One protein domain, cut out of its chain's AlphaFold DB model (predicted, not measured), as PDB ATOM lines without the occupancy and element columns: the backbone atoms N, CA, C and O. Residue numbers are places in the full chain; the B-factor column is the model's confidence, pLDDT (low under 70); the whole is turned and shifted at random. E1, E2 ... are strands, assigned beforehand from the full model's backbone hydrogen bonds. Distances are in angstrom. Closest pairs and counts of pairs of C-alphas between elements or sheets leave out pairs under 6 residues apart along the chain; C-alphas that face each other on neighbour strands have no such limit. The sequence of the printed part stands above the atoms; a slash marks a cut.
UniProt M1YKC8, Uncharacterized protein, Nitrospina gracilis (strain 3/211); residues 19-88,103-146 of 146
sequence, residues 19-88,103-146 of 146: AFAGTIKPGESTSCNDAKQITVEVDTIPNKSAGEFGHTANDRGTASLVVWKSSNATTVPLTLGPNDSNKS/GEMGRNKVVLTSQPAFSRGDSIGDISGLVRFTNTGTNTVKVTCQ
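This is residues 19 to 88 and 103 to 146 of the 146 residues of an uncharacterized protein of Nitrospina gracilis (strain 3/211) (UniProt M1YKC8). Two four-stranded antiparallel sheets lie face to face as a sandwich, with a long link, residues 43 to 62, reaching well beyond the strands at one end and another, residues 114 to 129, looping at the other end. The chain winds as a jelly roll, one long hairpin wound over both sheets in four nested antiparallel pairs: E1 with E8, E2 with E7, E3 with E6 and E4 with E5. The 114 printed residues hold no named helix and eight named strands, E1 to E8 in chain order; the sheets run E1, E8, E3, E6 and E2, E7, E4, E5. The class is all strand, though 46 of the 114 residues are in named elements, under half. The whole is compact, with a radius of gyration of the C-alphas of 15.1 A, yet elongated in outline, 48 by 31 by 21 A.

Start at E1, residues 20 to 24, an edge strand antiparallel to E8, residues 141 to 145; there N 24 and O 141 are 2.8 A apart, within hydrogen-bond range. E8 is antiparallel to E3, residues 37 to 42, with N 142 and O 41 at 2.8 A. E3 is antiparallel to the edge strand E6, residues 109 to 113, with N 38 and O 112 at 2.8 A. In the other sheet, look at E2, residues 29 to 33, an edge strand antiparallel to E7, residues 130 to 135, with N 131 and O 32 at 2.8 A. E7 is antiparallel to E4, residues 63 to 69, with N 132 and O 68 at 2.8 A. E4 forms a hairpin with the edge strand E5, residues 74 to 80, with N 65 and O 78 at 2.8 A. This second sheet is twisted, its C-alphas up to 5.8 A off its best plane. Where the sheets face each other they are 8.5 A centre to centre, their best planes 9 degrees apart and their strands at 21 degrees. Across the sandwich, the closest C-alphas of E1 and E2 are those of Ala 21 and Thr 30, 6.1 A apart. E1 and E5 are apart.

Find C-alpha 20 at (59.593, 6.877, -0.642), where E1 begins, 11.3 A long; E2 follows with 13.6 A and E3 with 16.8 A. Find C-alpha 63 at (51.383, 19.912, 9.055), where E4 begins its 18.6 A; E5 spans 19.4 A. E6 measures 13.3 A, E7 16.5 A and E8 13.3 A, the last ending at C-alpha 145, (54.629, 4.523, 0.626).

The C-alphas farthest apart are those of Phe 53 and Pro 116, 49.8 A. Residues 89 to 102 are not printed, and C-alphas 88 and 103 are 6.4 A apart across this cut, in the link E5 to E6. The links E3 to E4 and E6 to E7 are long. The mean pLDDT of the printed part is 87.3; look for values under 70 at residues 19 to 20, 118 to 123 and 125.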
ATOM      1  N   ALA A  19      58.590   2.472  -1.490       60.94
ATOM      2  CA  ALA A  19      58.635   3.620  -2.377       60.94
ATOM      3  C   ALA A  19      58.499   4.888  -1.523       60.94
ATOM      4  O   ALA A  19      57.417   5.260  -1.071       60.94
ATOM      5  N   PHE A  20      59.618   5.558  -1.258       67.81
ATOM      6  CA  PHE A  20      59.593   6.877  -0.642       67.81
ATOM      7  C   PHE A  20      58.886   7.846  -1.601       67.81
ATOM      8  O   PHE A  20      59.429   8.166  -2.656       67.81
ATOM      9  N   ALA A  21      57.670   8.285  -1.255       73.94
ATOM     10  CA  ALA A  21      56.892   9.209  -2.087       73.94
ATOM     11  C   ALA A  21      57.574  10.577  -2.183       73.94
ATOM     12  O   ALA A  21      57.455  11.269  -3.192       73.94
ATOM     13  N   GLY A  22      58.278  10.983  -1.127       88.50
ATOM     14  CA  GLY A  22      59.029  12.225  -1.109       88.50
ATOM     15  C   GLY A  22      58.821  13.031   0.162       88.50
ATOM     16  O   GLY A  22      57.935  12.778   0.980       88.50
ATOM     17  N   THR A  23      59.649  14.059   0.283       93.88
ATOM     18  CA  THR A  23      59.454  15.156   1.221       93.88
ATOM     19  C   THR A  23      58.824  16.314   0.450       93.88
ATOM     20  O   THR A  23      59.439  16.803  -0.493       93.88
ATOM     21  N   ILE A  24      57.616  16.736   0.831       95.06
ATOM     22  CA  ILE A  24      56.842  17.785   0.155       95.06
ATOM     23  C   ILE A  24      56.897  19.106   0.932       95.06
ATOM     24  O   ILE A  24      56.525  19.189   2.110       95.06
ATOM     25  N   LYS A  25      57.371  20.164   0.274       95.25
ATOM     26  CA  LYS A  25      57.368  21.544   0.788       95.25
ATOM     27  C   LYS A  25      55.971  22.174   0.672       95.25
ATOM     28  O   LYS A  25      55.107  21.601   0.007       95.25
ATOM     29  N   PRO A  26      55.721  23.337   1.301       95.56
ATOM     30  CA  PRO A  26      54.469  24.074   1.123       95.56
ATOM     31  C   PRO A  26      54.099  24.256  -0.353       95.56
ATOM     32  O   PRO A  26      54.917  24.712  -1.148       95.56
ATOM     33  N   GLY A  27      52.872  23.883  -0.716       95.56
ATOM     34  CA  GLY A  27      52.350  23.937  -2.083       95.56
ATOM     35  C   GLY A  27      52.732  22.751  -2.975       95.56
ATOM     36  O   GLY A  27      52.131  22.573  -4.034       95.56
ATOM     37  N   GLU A  28      53.684  21.909  -2.569       96.69
ATOM     38  CA  GLU A  28      54.065  20.721  -3.333       96.69
ATOM     39  C   GLU A  28      53.102  19.556  -3.088       96.69
ATOM     40  O   GLU A  28      52.364  19.490  -2.097       96.69
ATOM     41  N   SER A  29      53.106  18.609  -4.025       96.12
ATOM     42  CA  SER A  29      52.313  17.388  -3.937       96.12
ATOM     43  C   SER A  29      53.142  16.158  -4.273       96.12
ATOM     44  O   SER A  29      54.069  16.224  -5.075       96.12
ATOM     45  N   THR A  30      52.766  15.022  -3.694       95.62
ATOM     46  CA  THR A  30      53.292  13.697  -4.043       95.62
ATOM     47  C   THR A  30      52.155  12.682  -4.085       95.62
ATOM     48  O   THR A  30      51.047  12.965  -3.621       95.62
ATOM     49  N   SER A  31      52.396  11.502  -4.646       94.25
ATOM     50  CA  SER A  31      51.405  10.435  -4.684       94.25
ATOM     51  C   SER A  31      51.993   9.056  -4.436       94.25
ATOM     52  O   SER A  31      53.093   8.745  -4.884       94.25
ATOM     53  N   CYS A  32      51.195   8.216  -3.791       92.56
ATOM     54  CA  CYS A  32      51.414   6.785  -3.646       92.56
ATOM     55  C   CYS A  32      50.400   6.057  -4.528       92.56
ATOM     56  O   CYS A  32      49.225   6.418  -4.501       92.56
ATOM     57  N   ASN A  33      50.826   5.041  -5.278       90.50
ATOM     58  CA  ASN A  33      49.909   4.187  -6.031       90.50
ATOM     59  C   ASN A  33      49.933   2.766  -5.469       90.50
ATOM     60  O   ASN A  33      51.014   2.206  -5.298       90.50
ATOM     61  N   ASP A  34      48.752   2.220  -5.182       87.69
ATOM     62  CA  ASP A  34      48.537   0.856  -4.688       87.69
ATOM     63  C   ASP A  34      49.362   0.507  -3.436       87.69
ATOM     64  O   ASP A  34      49.806  -0.627  -3.241       87.69
ATOM     65  N   ALA A  35      49.561   1.496  -2.559       88.12
ATOM     66  CA  ALA A  35      50.290   1.314  -1.312       88.12
ATOM     67  C   ALA A  35      49.473   0.484  -0.310       88.12
ATOM     68  O   ALA A  35      48.287   0.724  -0.077       88.12
ATOM     69  N   LYS A  36      50.132  -0.469   0.345       88.62
ATOM     70  CA  LYS A  36      49.592  -1.204   1.494       88.62
ATOM     71  C   LYS A  36      49.622  -0.353   2.752       88.62
ATOM     72  O   LYS A  36      48.769  -0.504   3.627       88.62
ATOM     73  N   GLN A  37      50.605   0.531   2.852       90.81
ATOM     74  CA  GLN A  37      50.741   1.452   3.961       90.81
ATOM     75  C   GLN A  37      51.325   2.781   3.487       90.81
ATOM     76  O   GLN A  37      52.280   2.820   2.717       90.81
ATOM     77  N   ILE A  38      50.778   3.886   3.981       93.19
ATOM     78  CA  ILE A  38      51.324   5.222   3.757       93.19
ATOM     79  C   ILE A  38      51.574   5.869   5.108       93.19
ATOM     80  O   ILE A  38      50.662   6.043   5.910       93.19
ATOM     81  N   THR A  39      52.822   6.240   5.359       94.81
ATOM     82  CA  THR A  39      53.213   6.994   6.549       94.81
ATOM     83  C   THR A  39      53.373   8.462   6.184       94.81
ATOM     84  O   THR A  39      54.105   8.788   5.249       94.81
ATOM     85  N   VAL A  40      52.706   9.336   6.936       95.38
ATOM     86  CA  VAL A  40      52.812  10.794   6.811       95.38
ATOM     87  C   VAL A  40      53.381  11.341   8.113       95.38
ATOM     88  O   VAL A  40      52.826  11.092   9.184       95.38
ATOM     89  N   GLU A  41      54.492  12.062   8.021       95.50
ATOM     90  CA  GLU A  41      55.271  12.562   9.155       95.50
ATOM     91  C   GLU A  41      55.600  14.046   8.972       95.50
ATOM     92  O   GLU A  41      55.952  14.479   7.875       95.50
ATOM     93  N   VAL A  42      55.536  14.814  10.056       94.75
ATOM     94  CA  VAL A  42      56.057  16.184  10.126       94.75
ATOM     95  C   VAL A  42      57.161  16.259  11.172       94.75
ATOM     96  O   VAL A  42      57.081  15.618  12.227       94.75
ATOM     97  N   ASP A  43      58.199  17.039  10.883       86.38
ATOM     98  CA  ASP A  43      59.268  17.278  11.844       86.38
ATOM     99  C   ASP A  43      58.737  18.026  13.071       86.38
ATOM    100  O   ASP A  43      57.883  18.910  12.988       86.38
ATOM    101  N   THR A  44      59.264  17.685  14.247       82.62
ATOM    102  CA  THR A  44      58.932  18.410  15.477       82.62
ATOM    103  C   THR A  44      59.748  19.695  15.533       82.62
ATOM    104  O   THR A  44      60.907  19.701  15.941       82.62
ATOM    105  N   ILE A  45      59.135  20.790  15.090       85.94
ATOM    106  CA  ILE A  45      59.758  22.116  15.050       85.94
ATOM    107  C   ILE A  45      59.419  22.866  16.346       85.94
ATOM    108  O   ILE A  45      58.241  22.939  16.693       85.94
ATOM    109  N   PRO A  46      60.392  23.450  17.066       86.56
ATOM    110  CA  PRO A  46      60.113  24.223  18.273       86.56
ATOM    111  C   PRO A  46      59.168  25.407  18.025       86.56
ATOM    112  O   PRO A  46      59.229  26.079  16.991       86.56
ATOM    113  N   ASN A  47      58.319  25.708  19.008       87.19
ATOM    114  CA  ASN A  47      57.493  26.912  18.984       87.19
ATOM    115  C   ASN A  47      58.378  28.159  19.092       87.19
ATOM    116  O   ASN A  47      59.227  28.259  19.978       87.19
ATOM    117  N   LYS A  48      58.146  29.141  18.222       88.00
ATOM    118  CA  LYS A  48      58.821  30.436  18.257       88.00
ATOM    119  C   LYS A  48      57.920  31.452  18.949       88.00
ATOM    120  O   LYS A  48      57.057  32.047  18.311       88.00
ATOM    121  N   SER A  49      58.131  31.670  20.244       82.88
ATOM    122  CA  SER A  49      57.399  32.652  21.062       82.88
ATOM    123  C   SER A  49      57.849  34.091  20.778       82.88
ATOM    124  O   SER A  49      58.401  34.765  21.641       82.88
ATOM    125  N   ALA A  50      57.669  34.534  19.536       85.94
ATOM    126  CA  ALA A  50      58.006  35.880  19.068       85.94
ATOM    127  C   ALA A  50      56.812  36.586  18.402       85.94
ATOM    128  O   ALA A  50      57.000  37.611  17.752       85.94
ATOM    129  N   GLY A  51      55.607  36.015  18.497       83.44
ATOM    130  CA  GLY A  51      54.385  36.662  18.036       83.44
ATOM    131  C   GLY A  51      53.864  37.657  19.070       83.44
ATOM    132  O   GLY A  51      54.155  37.556  20.265       83.44
ATOM    133  N   GLU A  52      53.080  38.624  18.607       86.75
ATOM    134  CA  GLU A  52      52.402  39.576  19.487       86.75
ATOM    135  C   GLU A  52      51.418  38.857  20.420       86.75
ATOM    136  O   GLU A  52      50.970  37.747  20.135       86.75
ATOM    137  N   PHE A  53      51.099  39.470  21.562       87.81
ATOM    138  CA  PHE A  53      50.113  38.956  22.529       87.81
ATOM    139  C   PHE A  53      50.361  37.515  23.022       87.81
ATOM    140  O   PHE A  53      49.440  36.831  23.462       87.81
ATOM    141  N   GLY A  54      51.613  37.046  22.979       81.12
ATOM    142  CA  GLY A  54      51.976  35.690  23.397       81.12
ATOM    143  C   GLY A  54      51.696  34.611  22.345       81.12
ATOM    144  O   GLY A  54      51.752  33.422  22.664       81.12
ATOM    145  N   HIS A  55      51.415  34.996  21.098       83.25
ATOM    146  CA  HIS A  55      51.267  34.063  19.985       83.25
ATOM    147  C   HIS A  55      52.617  33.506  19.508       83.25
ATOM    148  O   HIS A  55      53.692  34.074  19.727       83.25
ATOM    149  N   THR A  56      52.568  32.365  18.824       86.44
ATOM    150  CA  THR A  56      53.738  31.810  18.144       86.44
ATOM    151  C   THR A  56      53.908  32.474  16.782       86.44
ATOM    152  O   THR A  56      52.952  32.635  16.033       86.44
ATOM    153  N   ALA A  57      55.140  32.847  16.442       88.06
ATOM    154  CA  ALA A  57      55.492  33.412  15.139       88.06
ATOM    155  C   ALA A  57      55.584  32.346  14.031       88.06
ATOM    156  O   ALA A  57      55.756  32.680  12.862       88.06
ATOM    157  N   ASN A  58      55.522  31.065  14.396       87.06
ATOM    158  CA  ASN A  58      55.427  29.936  13.480       87.06
ATOM    159  C   ASN A  58      54.153  29.127  13.755       87.06
ATOM    160  O   ASN A  58      53.579  29.196  14.843       87.06
ATOM    161  N   ASP A  59      53.782  28.292  12.788       83.50
ATOM    162  CA  ASP A  59      52.630  27.380  12.825       83.50
ATOM    163  C   ASP A  59      52.854  26.168  13.750       83.50
ATOM    164  O   ASP A  59      52.437  25.058  13.458       83.50
ATOM    165  N   ARG A  60      53.619  26.341  14.834       85.44
ATOM    166  CA  ARG A  60      53.825  25.336  15.892       85.44
ATOM    167  C   ARG A  60      54.290  23.955  15.405       85.44
ATOM    168  O   ARG A  60      54.055  22.944  16.061       85.44
ATOM    169  N   GLY A  61      54.978  23.899  14.264       87.38
ATOM    170  CA  GLY A  61      55.408  22.640  13.647       87.38
ATOM    171  C   GLY A  61      54.258  21.774  13.120       87.38
ATOM    172  O   GLY A  61      54.438  20.573  12.949       87.38
ATOM    173  N   THR A  62      53.082  22.360  12.893       91.00
ATOM    174  CA  THR A  62      51.892  21.667  12.404       91.00
ATOM    175  C   THR A  62      51.986  21.406  10.899       91.00
ATOM    176  O   THR A  62      52.404  22.262  10.118       91.00
ATOM    177  N   ALA A  63      51.601  20.211  10.463       94.06
ATOM    178  CA  ALA A  63      51.383  19.912   9.055       94.06
ATOM    179  C   ALA A  63      49.903  20.013   8.719       94.06
ATOM    180  O   ALA A  63      49.066  19.517   9.469       94.06
ATOM    181  N   SER A  64      49.609  20.588   7.555       94.94
ATOM    182  CA  SER A  64      48.266  20.651   6.985       94.94
ATOM    183  C   SER A  64      48.316  20.132   5.558       94.94
ATOM    184  O   SER A  64      49.034  20.676   4.719       94.94
ATOM    185  N   LEU A  65      47.585  19.056   5.291       95.62
ATOM    186  CA  LEU A  65      47.544  18.407   3.993       95.62
ATOM    187  C   LEU A  65      46.117  18.252   3.498       95.62
ATOM    188  O   LEU A  65      45.182  18.037   4.269       95.62
ATOM    189  N   VAL A  66      45.989  18.250   2.180       95.69
ATOM    190  CA  VAL A  66      44.804  17.783   1.475       95.69
ATOM    191  C   VAL A  66      45.135  16.427   0.861       95.69
ATOM    192  O   VAL A  66      46.076  16.310   0.075       95.69
ATOM    193  N   VAL A  67      44.379  15.397   1.242       94.19
ATOM    194  CA  VAL A  67      44.574  14.017   0.783       94.19
ATOM    195  C   VAL A  67      43.447  13.645  -0.166       94.19
ATOM    196  O   VAL A  67      42.298  13.525   0.254       94.19
ATOM    197  N   TRP A  68      43.769  13.451  -1.441       93.12
ATOM    198  CA  TRP A  68      42.832  12.954  -2.446       93.12
ATOM    199  C   TRP A  68      43.043  11.459  -2.673       93.12
ATOM    200  O   TRP A  68      44.181  11.015  -2.820       93.12
ATOM    201  N   LYS A  69      41.958  10.689  -2.718       89.69
ATOM    202  CA  LYS A  69      41.986   9.232  -2.888       89.69
ATOM    203  C   LYS A  69      41.159   8.831  -4.102       89.69
ATOM    204  O   LYS A  69      39.996   9.222  -4.210       89.69
ATOM    205  N   SER A  70      41.725   8.017  -4.989       88.19
ATOM    206  CA  SER A  70      41.011   7.532  -6.172       88.19
ATOM    207  C   SER A  70      39.987   6.440  -5.857       88.19
ATOM    208  O   SER A  70      38.996   6.350  -6.572       88.19
ATOM    209  N   SER A  71      40.192   5.640  -4.800       84.12
ATOM    210  CA  SER A  71      39.308   4.527  -4.390       84.12
ATOM    211  C   SER A  71      37.840   4.922  -4.254       84.12
ATOM    212  O   SER A  71      36.943   4.154  -4.591       84.12
ATOM    213  N   ASN A  72      37.592   6.135  -3.768       82.94
ATOM    214  CA  ASN A  72      36.256   6.665  -3.504       82.94
ATOM    215  C   ASN A  72      36.088   8.124  -3.952       82.94
ATOM    216  O   ASN A  72      35.104   8.760  -3.585       82.94
ATOM    217  N   ALA A  73      37.043   8.656  -4.724       87.31
ATOM    218  CA  ALA A  73      37.063  10.039  -5.198       87.31
ATOM    219  C   ALA A  73      36.863  11.088  -4.081       87.31
ATOM    220  O   ALA A  73      36.287  12.151  -4.318       87.31
ATOM    221  N   THR A  74      37.335  10.804  -2.861       87.75
ATOM    222  CA  THR A  74      37.205  11.724  -1.721       87.75
ATOM    223  C   THR A  74      38.457  12.561  -1.506       87.75
ATOM    224  O   THR A  74      39.583  12.127  -1.763       87.75
ATOM    225  N   THR A  75      38.238  13.757  -0.964       91.50
ATOM    226  CA  THR A  75      39.280  14.675  -0.511       91.50
ATOM    227  C   THR A  75      39.115  14.894   0.985       91.50
ATOM    228  O   THR A  75      38.062  15.355   1.422       91.50
ATOM    229  N   VAL A  76      40.137  14.565   1.772       90.75
ATOM    230  CA  VAL A  76      40.095  14.641   3.236       90.75
ATOM    231  C   VAL A  76      41.228  15.540   3.735       90.75
ATOM    232  O   VAL A  76      42.370  15.358   3.304       90.75
ATOM    233  N   PRO A  77      40.955  16.508   4.627       93.38
ATOM    234  CA  PRO A  77      42.014  17.253   5.291       93.38
ATOM    235  C   PRO A  77      42.734  16.357   6.307       93.38
ATOM    236  O   PRO A  77      42.102  15.615   7.058       93.38
ATOM    237  N   LEU A  78      44.060  16.443   6.350       93.62
ATOM    238  CA  LEU A  78      44.893  15.765   7.336       93.62
ATOM    239  C   LEU A  78      45.774  16.790   8.044       93.62
ATOM    240  O   LEU A  78      46.552  17.494   7.400       93.62
ATOM    241  N   THR A  79      45.688  16.827   9.372       93.38
ATOM    242  CA  THR A  79      46.481  17.732  10.208       93.38
ATOM    243  C   THR A  79      47.284  16.942  11.237       93.38
ATOM    244  O   THR A  79      46.748  16.051  11.895       93.38
ATOM    245  N   LEU A  80      48.567  17.276  11.384       94.06
ATOM    246  CA  LEU A  80      49.465  16.721  12.403       94.06
ATOM    247  C   LEU A  80      50.013  17.878  13.235       94.06
ATOM    248  O   LEU A  80      50.627  18.767  12.665       94.06
ATOM    249  N   GLY A  81      49.796  17.875  14.550       92.88
ATOM    250  CA  GLY A  81      50.143  18.992  15.439       92.88
ATOM    251  C   GLY A  81      51.009  18.537  16.615       92.88
ATOM    252  O   GLY A  81      50.487  18.396  17.719       92.88
ATOM    253  N   PRO A  82      52.314  18.268  16.426       91.56
ATOM    254  CA  PRO A  82      53.174  17.718  17.480       91.56
ATOM    255  C   PRO A  82      53.290  18.602  18.726       91.56
ATOM    256  O   PRO A  82      53.437  18.091  19.835       91.56
ATOM    257  N   ASN A  83      53.215  19.924  18.553       89.56
ATOM    258  CA  ASN A  83      53.283  20.885  19.655       89.56
ATOM    259  C   ASN A  83      51.904  21.402  20.089       89.56
ATOM    260  O   ASN A  83      51.815  22.327  20.905       89.56
ATOM    261  N   ASP A  84      50.829  20.828  19.550       87.25
ATOM    262  CA  ASP A  84      49.468  21.117  19.975       87.25
ATOM    263  C   ASP A  84      49.076  20.184  21.115       87.25
ATOM    264  O   ASP A  84      49.382  18.994  21.121       87.25
ATOM    265  N   SER A  85      48.424  20.746  22.125       86.25
ATOM    266  CA  SER A  85      48.032  20.033  23.334       86.25
ATOM    267  C   SER A  85      46.582  20.352  23.629       86.25
ATOM    268  O   SER A  85      46.229  21.523  23.763       86.25
ATOM    269  N   ASN A  86      45.763  19.315  23.785       85.69
ATOM    270  CA  ASN A  86      44.445  19.439  24.406       85.69
ATOM    271  C   ASN A  86      44.465  18.940  25.857       85.69
ATOM    272  O   ASN A  86      43.413  18.641  26.424       85.69
ATOM    273  N   LYS A  87      45.661  18.818  26.455       84.50
ATOM    274  CA  LYS A  87      45.798  18.356  27.832       84.50
ATOM    275  C   LYS A  87      45.128  19.330  28.791       84.50
ATOM    276  O   LYS A  87      45.364  20.535  28.735       84.50
ATOM    277  N   SER A  88      44.358  18.788  29.725       79.75
ATOM    278  CA  SER A  88      43.768  19.550  30.823       79.75
ATOM    279  C   SER A  88      44.847  20.304  31.608       79.75
ATOM    280  O   SER A  88      45.854  19.709  32.016       79.75
ATOM    281  N   GLY A 103      43.208  14.328  27.828       87.25
ATOM    282  CA  GLY A 103      43.835  14.772  26.583       87.25
ATOM    283  C   GLY A 103      45.291  14.323  26.426       87.25
ATOM    284  O   GLY A 103      45.919  13.790  27.342       87.25
ATOM    285  N   GLU A 104      45.835  14.546  25.237       89.19
ATOM    286  CA  GLU A 104      47.190  14.169  24.844       89.19
ATOM    287  C   GLU A 104      47.851  15.291  24.031       89.19
ATOM    288  O   GLU A 104      47.243  16.308  23.696       89.19
ATOM    289  N   MET A 105      49.139  15.116  23.736       89.25
ATOM    290  CA  MET A 105      49.764  15.903  22.675       89.25
ATOM    291  C   MET A 105      49.253  15.404  21.324       89.25
ATOM    292  O   MET A 105      49.001  14.204  21.158       89.25
ATOM    293  N   GLY A 106      49.157  16.305  20.353       90.50
ATOM    294  CA  GLY A 106      48.907  15.932  18.972       90.50
ATOM    295  C   GLY A 106      50.017  15.033  18.424       90.50
ATOM    296  O   GLY A 106      51.133  14.955  18.943       90.50
ATOM    297  N   ARG A 107      49.684  14.276  17.377       93.06
ATOM    298  CA  ARG A 107      50.619  13.343  16.744       93.06
ATOM    299  C   ARG A 107      51.474  14.080  15.714       93.06
ATOM    300  O   ARG A 107      50.961  14.908  14.968       93.06
ATOM    301  N   ASN A 108      52.753  13.720  15.631       94.12
ATOM    302  CA  ASN A 108      53.662  14.131  14.555       94.12
ATOM    303  C   ASN A 108      53.587  13.205  13.327       94.12
ATOM    304  O   ASN A 108      54.253  13.445  12.324       94.12
ATOM    305  N   LYS A 109      52.832  12.108  13.443       94.69
ATOM    306  CA  LYS A 109      52.802  11.012  12.485       94.69
ATOM    307  C   LYS A 109      51.438  10.351  12.433       94.69
ATOM    308  O   LYS A 109      50.840  10.087  13.477       94.69
ATOM    309  N   VAL A 110      51.018   9.981  11.232       93.62
ATOM    310  CA  VAL A 110      49.911   9.054  11.006       93.62
ATOM    311  C   VAL A 110      50.340   7.954  10.042       93.62
ATOM    312  O   VAL A 110      51.156   8.172   9.145       93.62
ATOM    313  N   VAL A 111      49.785   6.764  10.245       92.75
ATOM    314  CA  VAL A 111      49.962   5.613   9.364       92.75
ATOM    315  C   VAL A 111      48.593   5.255   8.802       92.75
ATOM    316  O   VAL A 111      47.675   4.939   9.556       92.75
ATOM    317  N   LEU A 112      48.458   5.339   7.485       90.31
ATOM    318  CA  LEU A 112      47.283   4.919   6.734       90.31
ATOM    319  C   LEU A 112      47.547   3.514   6.196       90.31
ATOM    320  O   LEU A 112      48.636   3.251   5.691       90.31
ATOM    321  N   THR A 113      46.586   2.609   6.302       87.62
ATOM    322  CA  THR A 113      46.751   1.200   5.912       87.62
ATOM    323  C   THR A 113      45.649   0.794   4.964       87.62
ATOM    324  O   THR A 113      44.493   1.059   5.276       87.62
ATOM    325  N   SER A 114      45.984   0.108   3.873       82.06
ATOM    326  CA  SER A 114      44.983  -0.343   2.915       82.06
ATOM    327  C   SER A 114      43.982  -1.292   3.567       82.06
ATOM    328  O   SER A 114      44.305  -2.061   4.478       82.06
ATOM    329  N   GLN A 115      42.738  -1.222   3.102       73.31
ATOM    330  CA  GLN A 115      41.666  -2.096   3.553       73.31
ATOM    331  C   GLN A 115      41.233  -2.977   2.375       73.31
ATOM    332  O   GLN A 115      41.085  -2.474   1.264       73.31
ATOM    333  N   PRO A 116      41.048  -4.293   2.580       71.31
ATOM    334  CA  PRO A 116      40.673  -5.206   1.499       71.31
ATOM    335  C   PRO A 116      39.212  -5.041   1.056       71.31
ATOM    336  O   PRO A 116      38.845  -5.503  -0.020       71.31
ATOM    337  N   ALA A 117      38.373  -4.419   1.886       70.69
ATOM    338  CA  ALA A 117      36.969  -4.159   1.602       70.69
ATOM    339  C   ALA A 117      36.729  -2.655   1.443       70.69
ATOM    340  O   ALA A 117      37.308  -1.854   2.179       70.69
ATOM    341  N   PHE A 118      35.838  -2.303   0.514       57.81
ATOM    342  CA  PHE A 118      35.413  -0.931   0.252       57.81
ATOM    343  C   PHE A 118      34.910  -0.264   1.538       57.81
ATOM    344  O   PHE A 118      33.963  -0.751   2.169       57.81
ATOM    345  N   SER A 119      35.528   0.849   1.934       61.06
ATOM    346  CA  SER A 119      35.009   1.651   3.042       61.06
ATOM    347  C   SER A 119      33.774   2.422   2.590       61.06
ATOM    348  O   SER A 119      33.723   2.904   1.463       61.06
ATOM    349  N   ARG A 120      32.800   2.649   3.481       62.38
ATOM    350  CA  ARG A 120      31.574   3.428   3.198       62.38
ATOM    351  C   ARG A 120      31.812   4.944   3.011       62.38
ATOM    352  O   ARG A 120      30.939   5.748   3.315       62.38
ATOM    353  N   GLY A 121      32.978   5.345   2.502       54.97
ATOM    354  CA  GLY A 121      33.325   6.734   2.188       54.97
ATOM    355  C   GLY A 121      33.798   7.589   3.369       54.97
ATOM    356  O   GLY A 121      34.202   8.725   3.155       54.97
ATOM    357  N   ASP A 122      33.804   7.058   4.591       60.59
ATOM    358  CA  ASP A 122      34.220   7.741   5.824       60.59
ATOM    359  C   ASP A 122      35.649   7.391   6.284       60.59
ATOM    360  O   ASP A 122      36.284   8.177   6.989       60.59
ATOM    361  N   SER A 123      36.203   6.250   5.861       66.94
ATOM    362  CA  SER A 123      37.574   5.870   6.214       66.94
ATOM    363  C   SER A 123      38.599   6.643   5.384       66.94
ATOM    364  O   SER A 123      38.721   6.507   4.161       66.94
ATOM    365  N   ILE A 124      39.429   7.419   6.078       70.12
ATOM    366  CA  ILE A 124      40.710   7.902   5.547       70.12
ATOM    367  C   ILE A 124      41.681   6.739   5.252       70.12
ATOM    368  O   ILE A 124      42.631   6.921   4.498       70.12
ATOM    369  N   GLY A 125      41.421   5.548   5.809       68.75
ATOM    370  CA  GLY A 125      42.229   4.340   5.653       68.75
ATOM    371  C   GLY A 125      42.007   3.573   4.348       68.75
ATOM    372  O   GLY A 125      42.819   2.722   4.023       68.75
ATOM    373  N   ASP A 126      40.982   3.870   3.548       76.94
ATOM    374  CA  ASP A 126      40.829   3.221   2.237       76.94
ATOM    375  C   ASP A 126      41.780   3.829   1.190       76.94
ATOM    376  O   ASP A 126      41.379   4.570   0.290       76.94
ATOM    377  N   ILE A 127      43.072   3.546   1.360       84.81
ATOM    378  CA  ILE A 127      44.174   3.984   0.496       84.81
ATOM    379  C   ILE A 127      44.402   3.045  -0.699       84.81
ATOM    380  O   ILE A 127      45.489   3.036  -1.270       84.81
ATOM    381  N   SER A 128      43.406   2.229  -1.058       81.69
ATOM    382  CA  SER A 128      43.476   1.402  -2.263       81.69
ATOM    383  C   SER A 128      43.576   2.299  -3.516       81.69
ATOM    384  O   SER A 128      42.888   3.315  -3.627       81.69
ATOM    385  N   GLY A 129      44.472   1.986  -4.456       86.25
ATOM    386  CA  GLY A 129      44.711   2.825  -5.637       86.25
ATOM    387  C   GLY A 129      45.614   4.041  -5.399       86.25
ATOM    388  O   GLY A 129      46.560   4.012  -4.608       86.25
ATOM    389  N   LEU A 130      45.345   5.121  -6.136       90.81
ATOM    390  CA  LEU A 130      46.138   6.346  -6.135       90.81
ATOM    391  C   LEU A 130      45.718   7.263  -4.983       90.81
ATOM    392  O   LEU A 130      44.579   7.732  -4.913       90.81
ATOM    393  N   VAL A 131      46.676   7.600  -4.127       92.75
ATOM    394  CA  VAL A 131      46.524   8.602  -3.072       92.75
ATOM    395  C   VAL A 131      47.472   9.754  -3.344       92.75
ATOM    396  O   VAL A 131      48.683   9.558  -3.431       92.75
ATOM    397  N   ARG A 132      46.931  10.967  -3.464       94.56
ATOM    398  CA  ARG A 132      47.702  12.194  -3.673       94.56
ATOM    399  C   ARG A 132      47.656  13.062  -2.425       94.56
ATOM    400  O   ARG A 132      46.580  13.405  -1.945       94.56
ATOM    401  N   PHE A 133      48.828  13.450  -1.948       95.75
ATOM    402  CA  PHE A 133      49.017  14.366  -0.832       95.75
ATOM    403  C   PHE A 133      49.439  15.719  -1.378       95.75
ATOM    404  O   PHE A 133      50.406  15.793  -2.133       95.75
ATOM    405  N   THR A 134      48.749  16.774  -0.967       96.94
ATOM    406  CA  THR A 134      49.116  18.161  -1.258       96.94
ATOM    407  C   THR A 134      49.369  18.877   0.054       96.94
ATOM    408  O   THR A 134      48.487  18.917   0.911       96.94
ATOM    409  N   ASN A 135      50.566  19.433   0.225       96.81
ATOM    410  CA  ASN A 135      50.902  20.197   1.417       96.81
ATOM    411  C   ASN A 135      50.329  21.612   1.296       96.81
ATOM    412  O   ASN A 135      50.781  22.404   0.472       96.81
ATOM    413  N   THR A 136      49.335  21.928   2.117       96.62
ATOM    414  CA  THR A 136      48.723  23.263   2.193       96.62
ATOM    415  C   THR A 136      49.186  24.042   3.422       96.62
ATOM    416  O   THR A 136      48.727  25.159   3.644       96.62
ATOM    417  N   GLY A 137      50.050  23.447   4.247       93.12
ATOM    418  CA  GLY A 137      50.621  24.061   5.435       93.12
ATOM    419  C   GLY A 137      51.933  24.788   5.157       93.12
ATOM    420  O   GLY A 137      52.374  24.935   4.019       93.12
ATOM    421  N   THR A 138      52.568  25.240   6.236       92.88
ATOM    422  CA  THR A 138      53.840  25.983   6.183       92.88
ATOM    423  C   THR A 138      55.065  25.102   6.417       92.88
ATOM    424  O   THR A 138      56.171  25.460   6.014       92.88
ATOM    425  N   ASN A 139      54.877  23.937   7.039       93.25
ATOM    426  CA  ASN A 139      55.954  23.017   7.379       93.25
ATOM    427  C   ASN A 139      56.093  21.920   6.326       93.25
ATOM    428  O   ASN A 139      55.121  21.478   5.715       93.25
ATOM    429  N   THR A 140      57.324  21.472   6.116       94.19
ATOM    430  CA  THR A 140      57.636  20.363   5.220       94.19
ATOM    431  C   THR A 140      57.112  19.040   5.784       94.19
ATOM    432  O   THR A 140      57.229  18.783   6.980       94.19
ATOM    433  N   VAL A 141      56.554  18.190   4.919       95.75
ATOM    434  CA  VAL A 141      55.966  16.898   5.305       95.75
ATOM    435  C   VAL A 141      56.658  15.767   4.565       95.75
ATOM    436  O   VAL A 141      56.912  15.855   3.367       95.75
ATOM    437  N   LYS A 142      56.938  14.677   5.266       95.75
ATOM    438  CA  LYS A 142      57.506  13.458   4.709       95.75
ATOM    439  C   LYS A 142      56.402  12.433   4.459       95.75
ATOM    440  O   LYS A 142      55.639  12.113   5.369       95.75
ATOM    441  N   VAL A 143      56.344  11.888   3.244       95.50
ATOM    442  CA  VAL A 143      55.396  10.836   2.853       95.50
ATOM    443  C   VAL A 143      56.168   9.600   2.397       95.50
ATOM    444  O   VAL A 143      57.014   9.663   1.506       95.50
ATOM    445  N   THR A 144      55.873   8.454   3.009       95.06
ATOM    446  CA  THR A 144      56.499   7.163   2.690       95.06
ATOM    447  C   THR A 144      55.425   6.158   2.295       95.06
ATOM    448  O   THR A 144      54.531   5.904   3.097       95.06
ATOM    449  N   CYS A 145      55.522   5.578   1.098       92.38
ATOM    450  CA  CYS A 145      54.629   4.523   0.626       92.38
ATOM    451  C   CYS A 145      55.299   3.150   0.806       92.38
ATOM    452  O   CYS A 145      56.507   2.999   0.595       92.38
ATOM    453  N   GLN A 146      54.517   2.146   1.178       88.19
ATOM    454  CA  GLN A 146      54.940   0.753   1.329       88.19
ATOM    455  C   GLN A 146      53.891  -0.180   0.741       88.19
ATOM    456  O   GLN A 146      52.690   0.155   0.852       88.19
TER     457      GLN A 146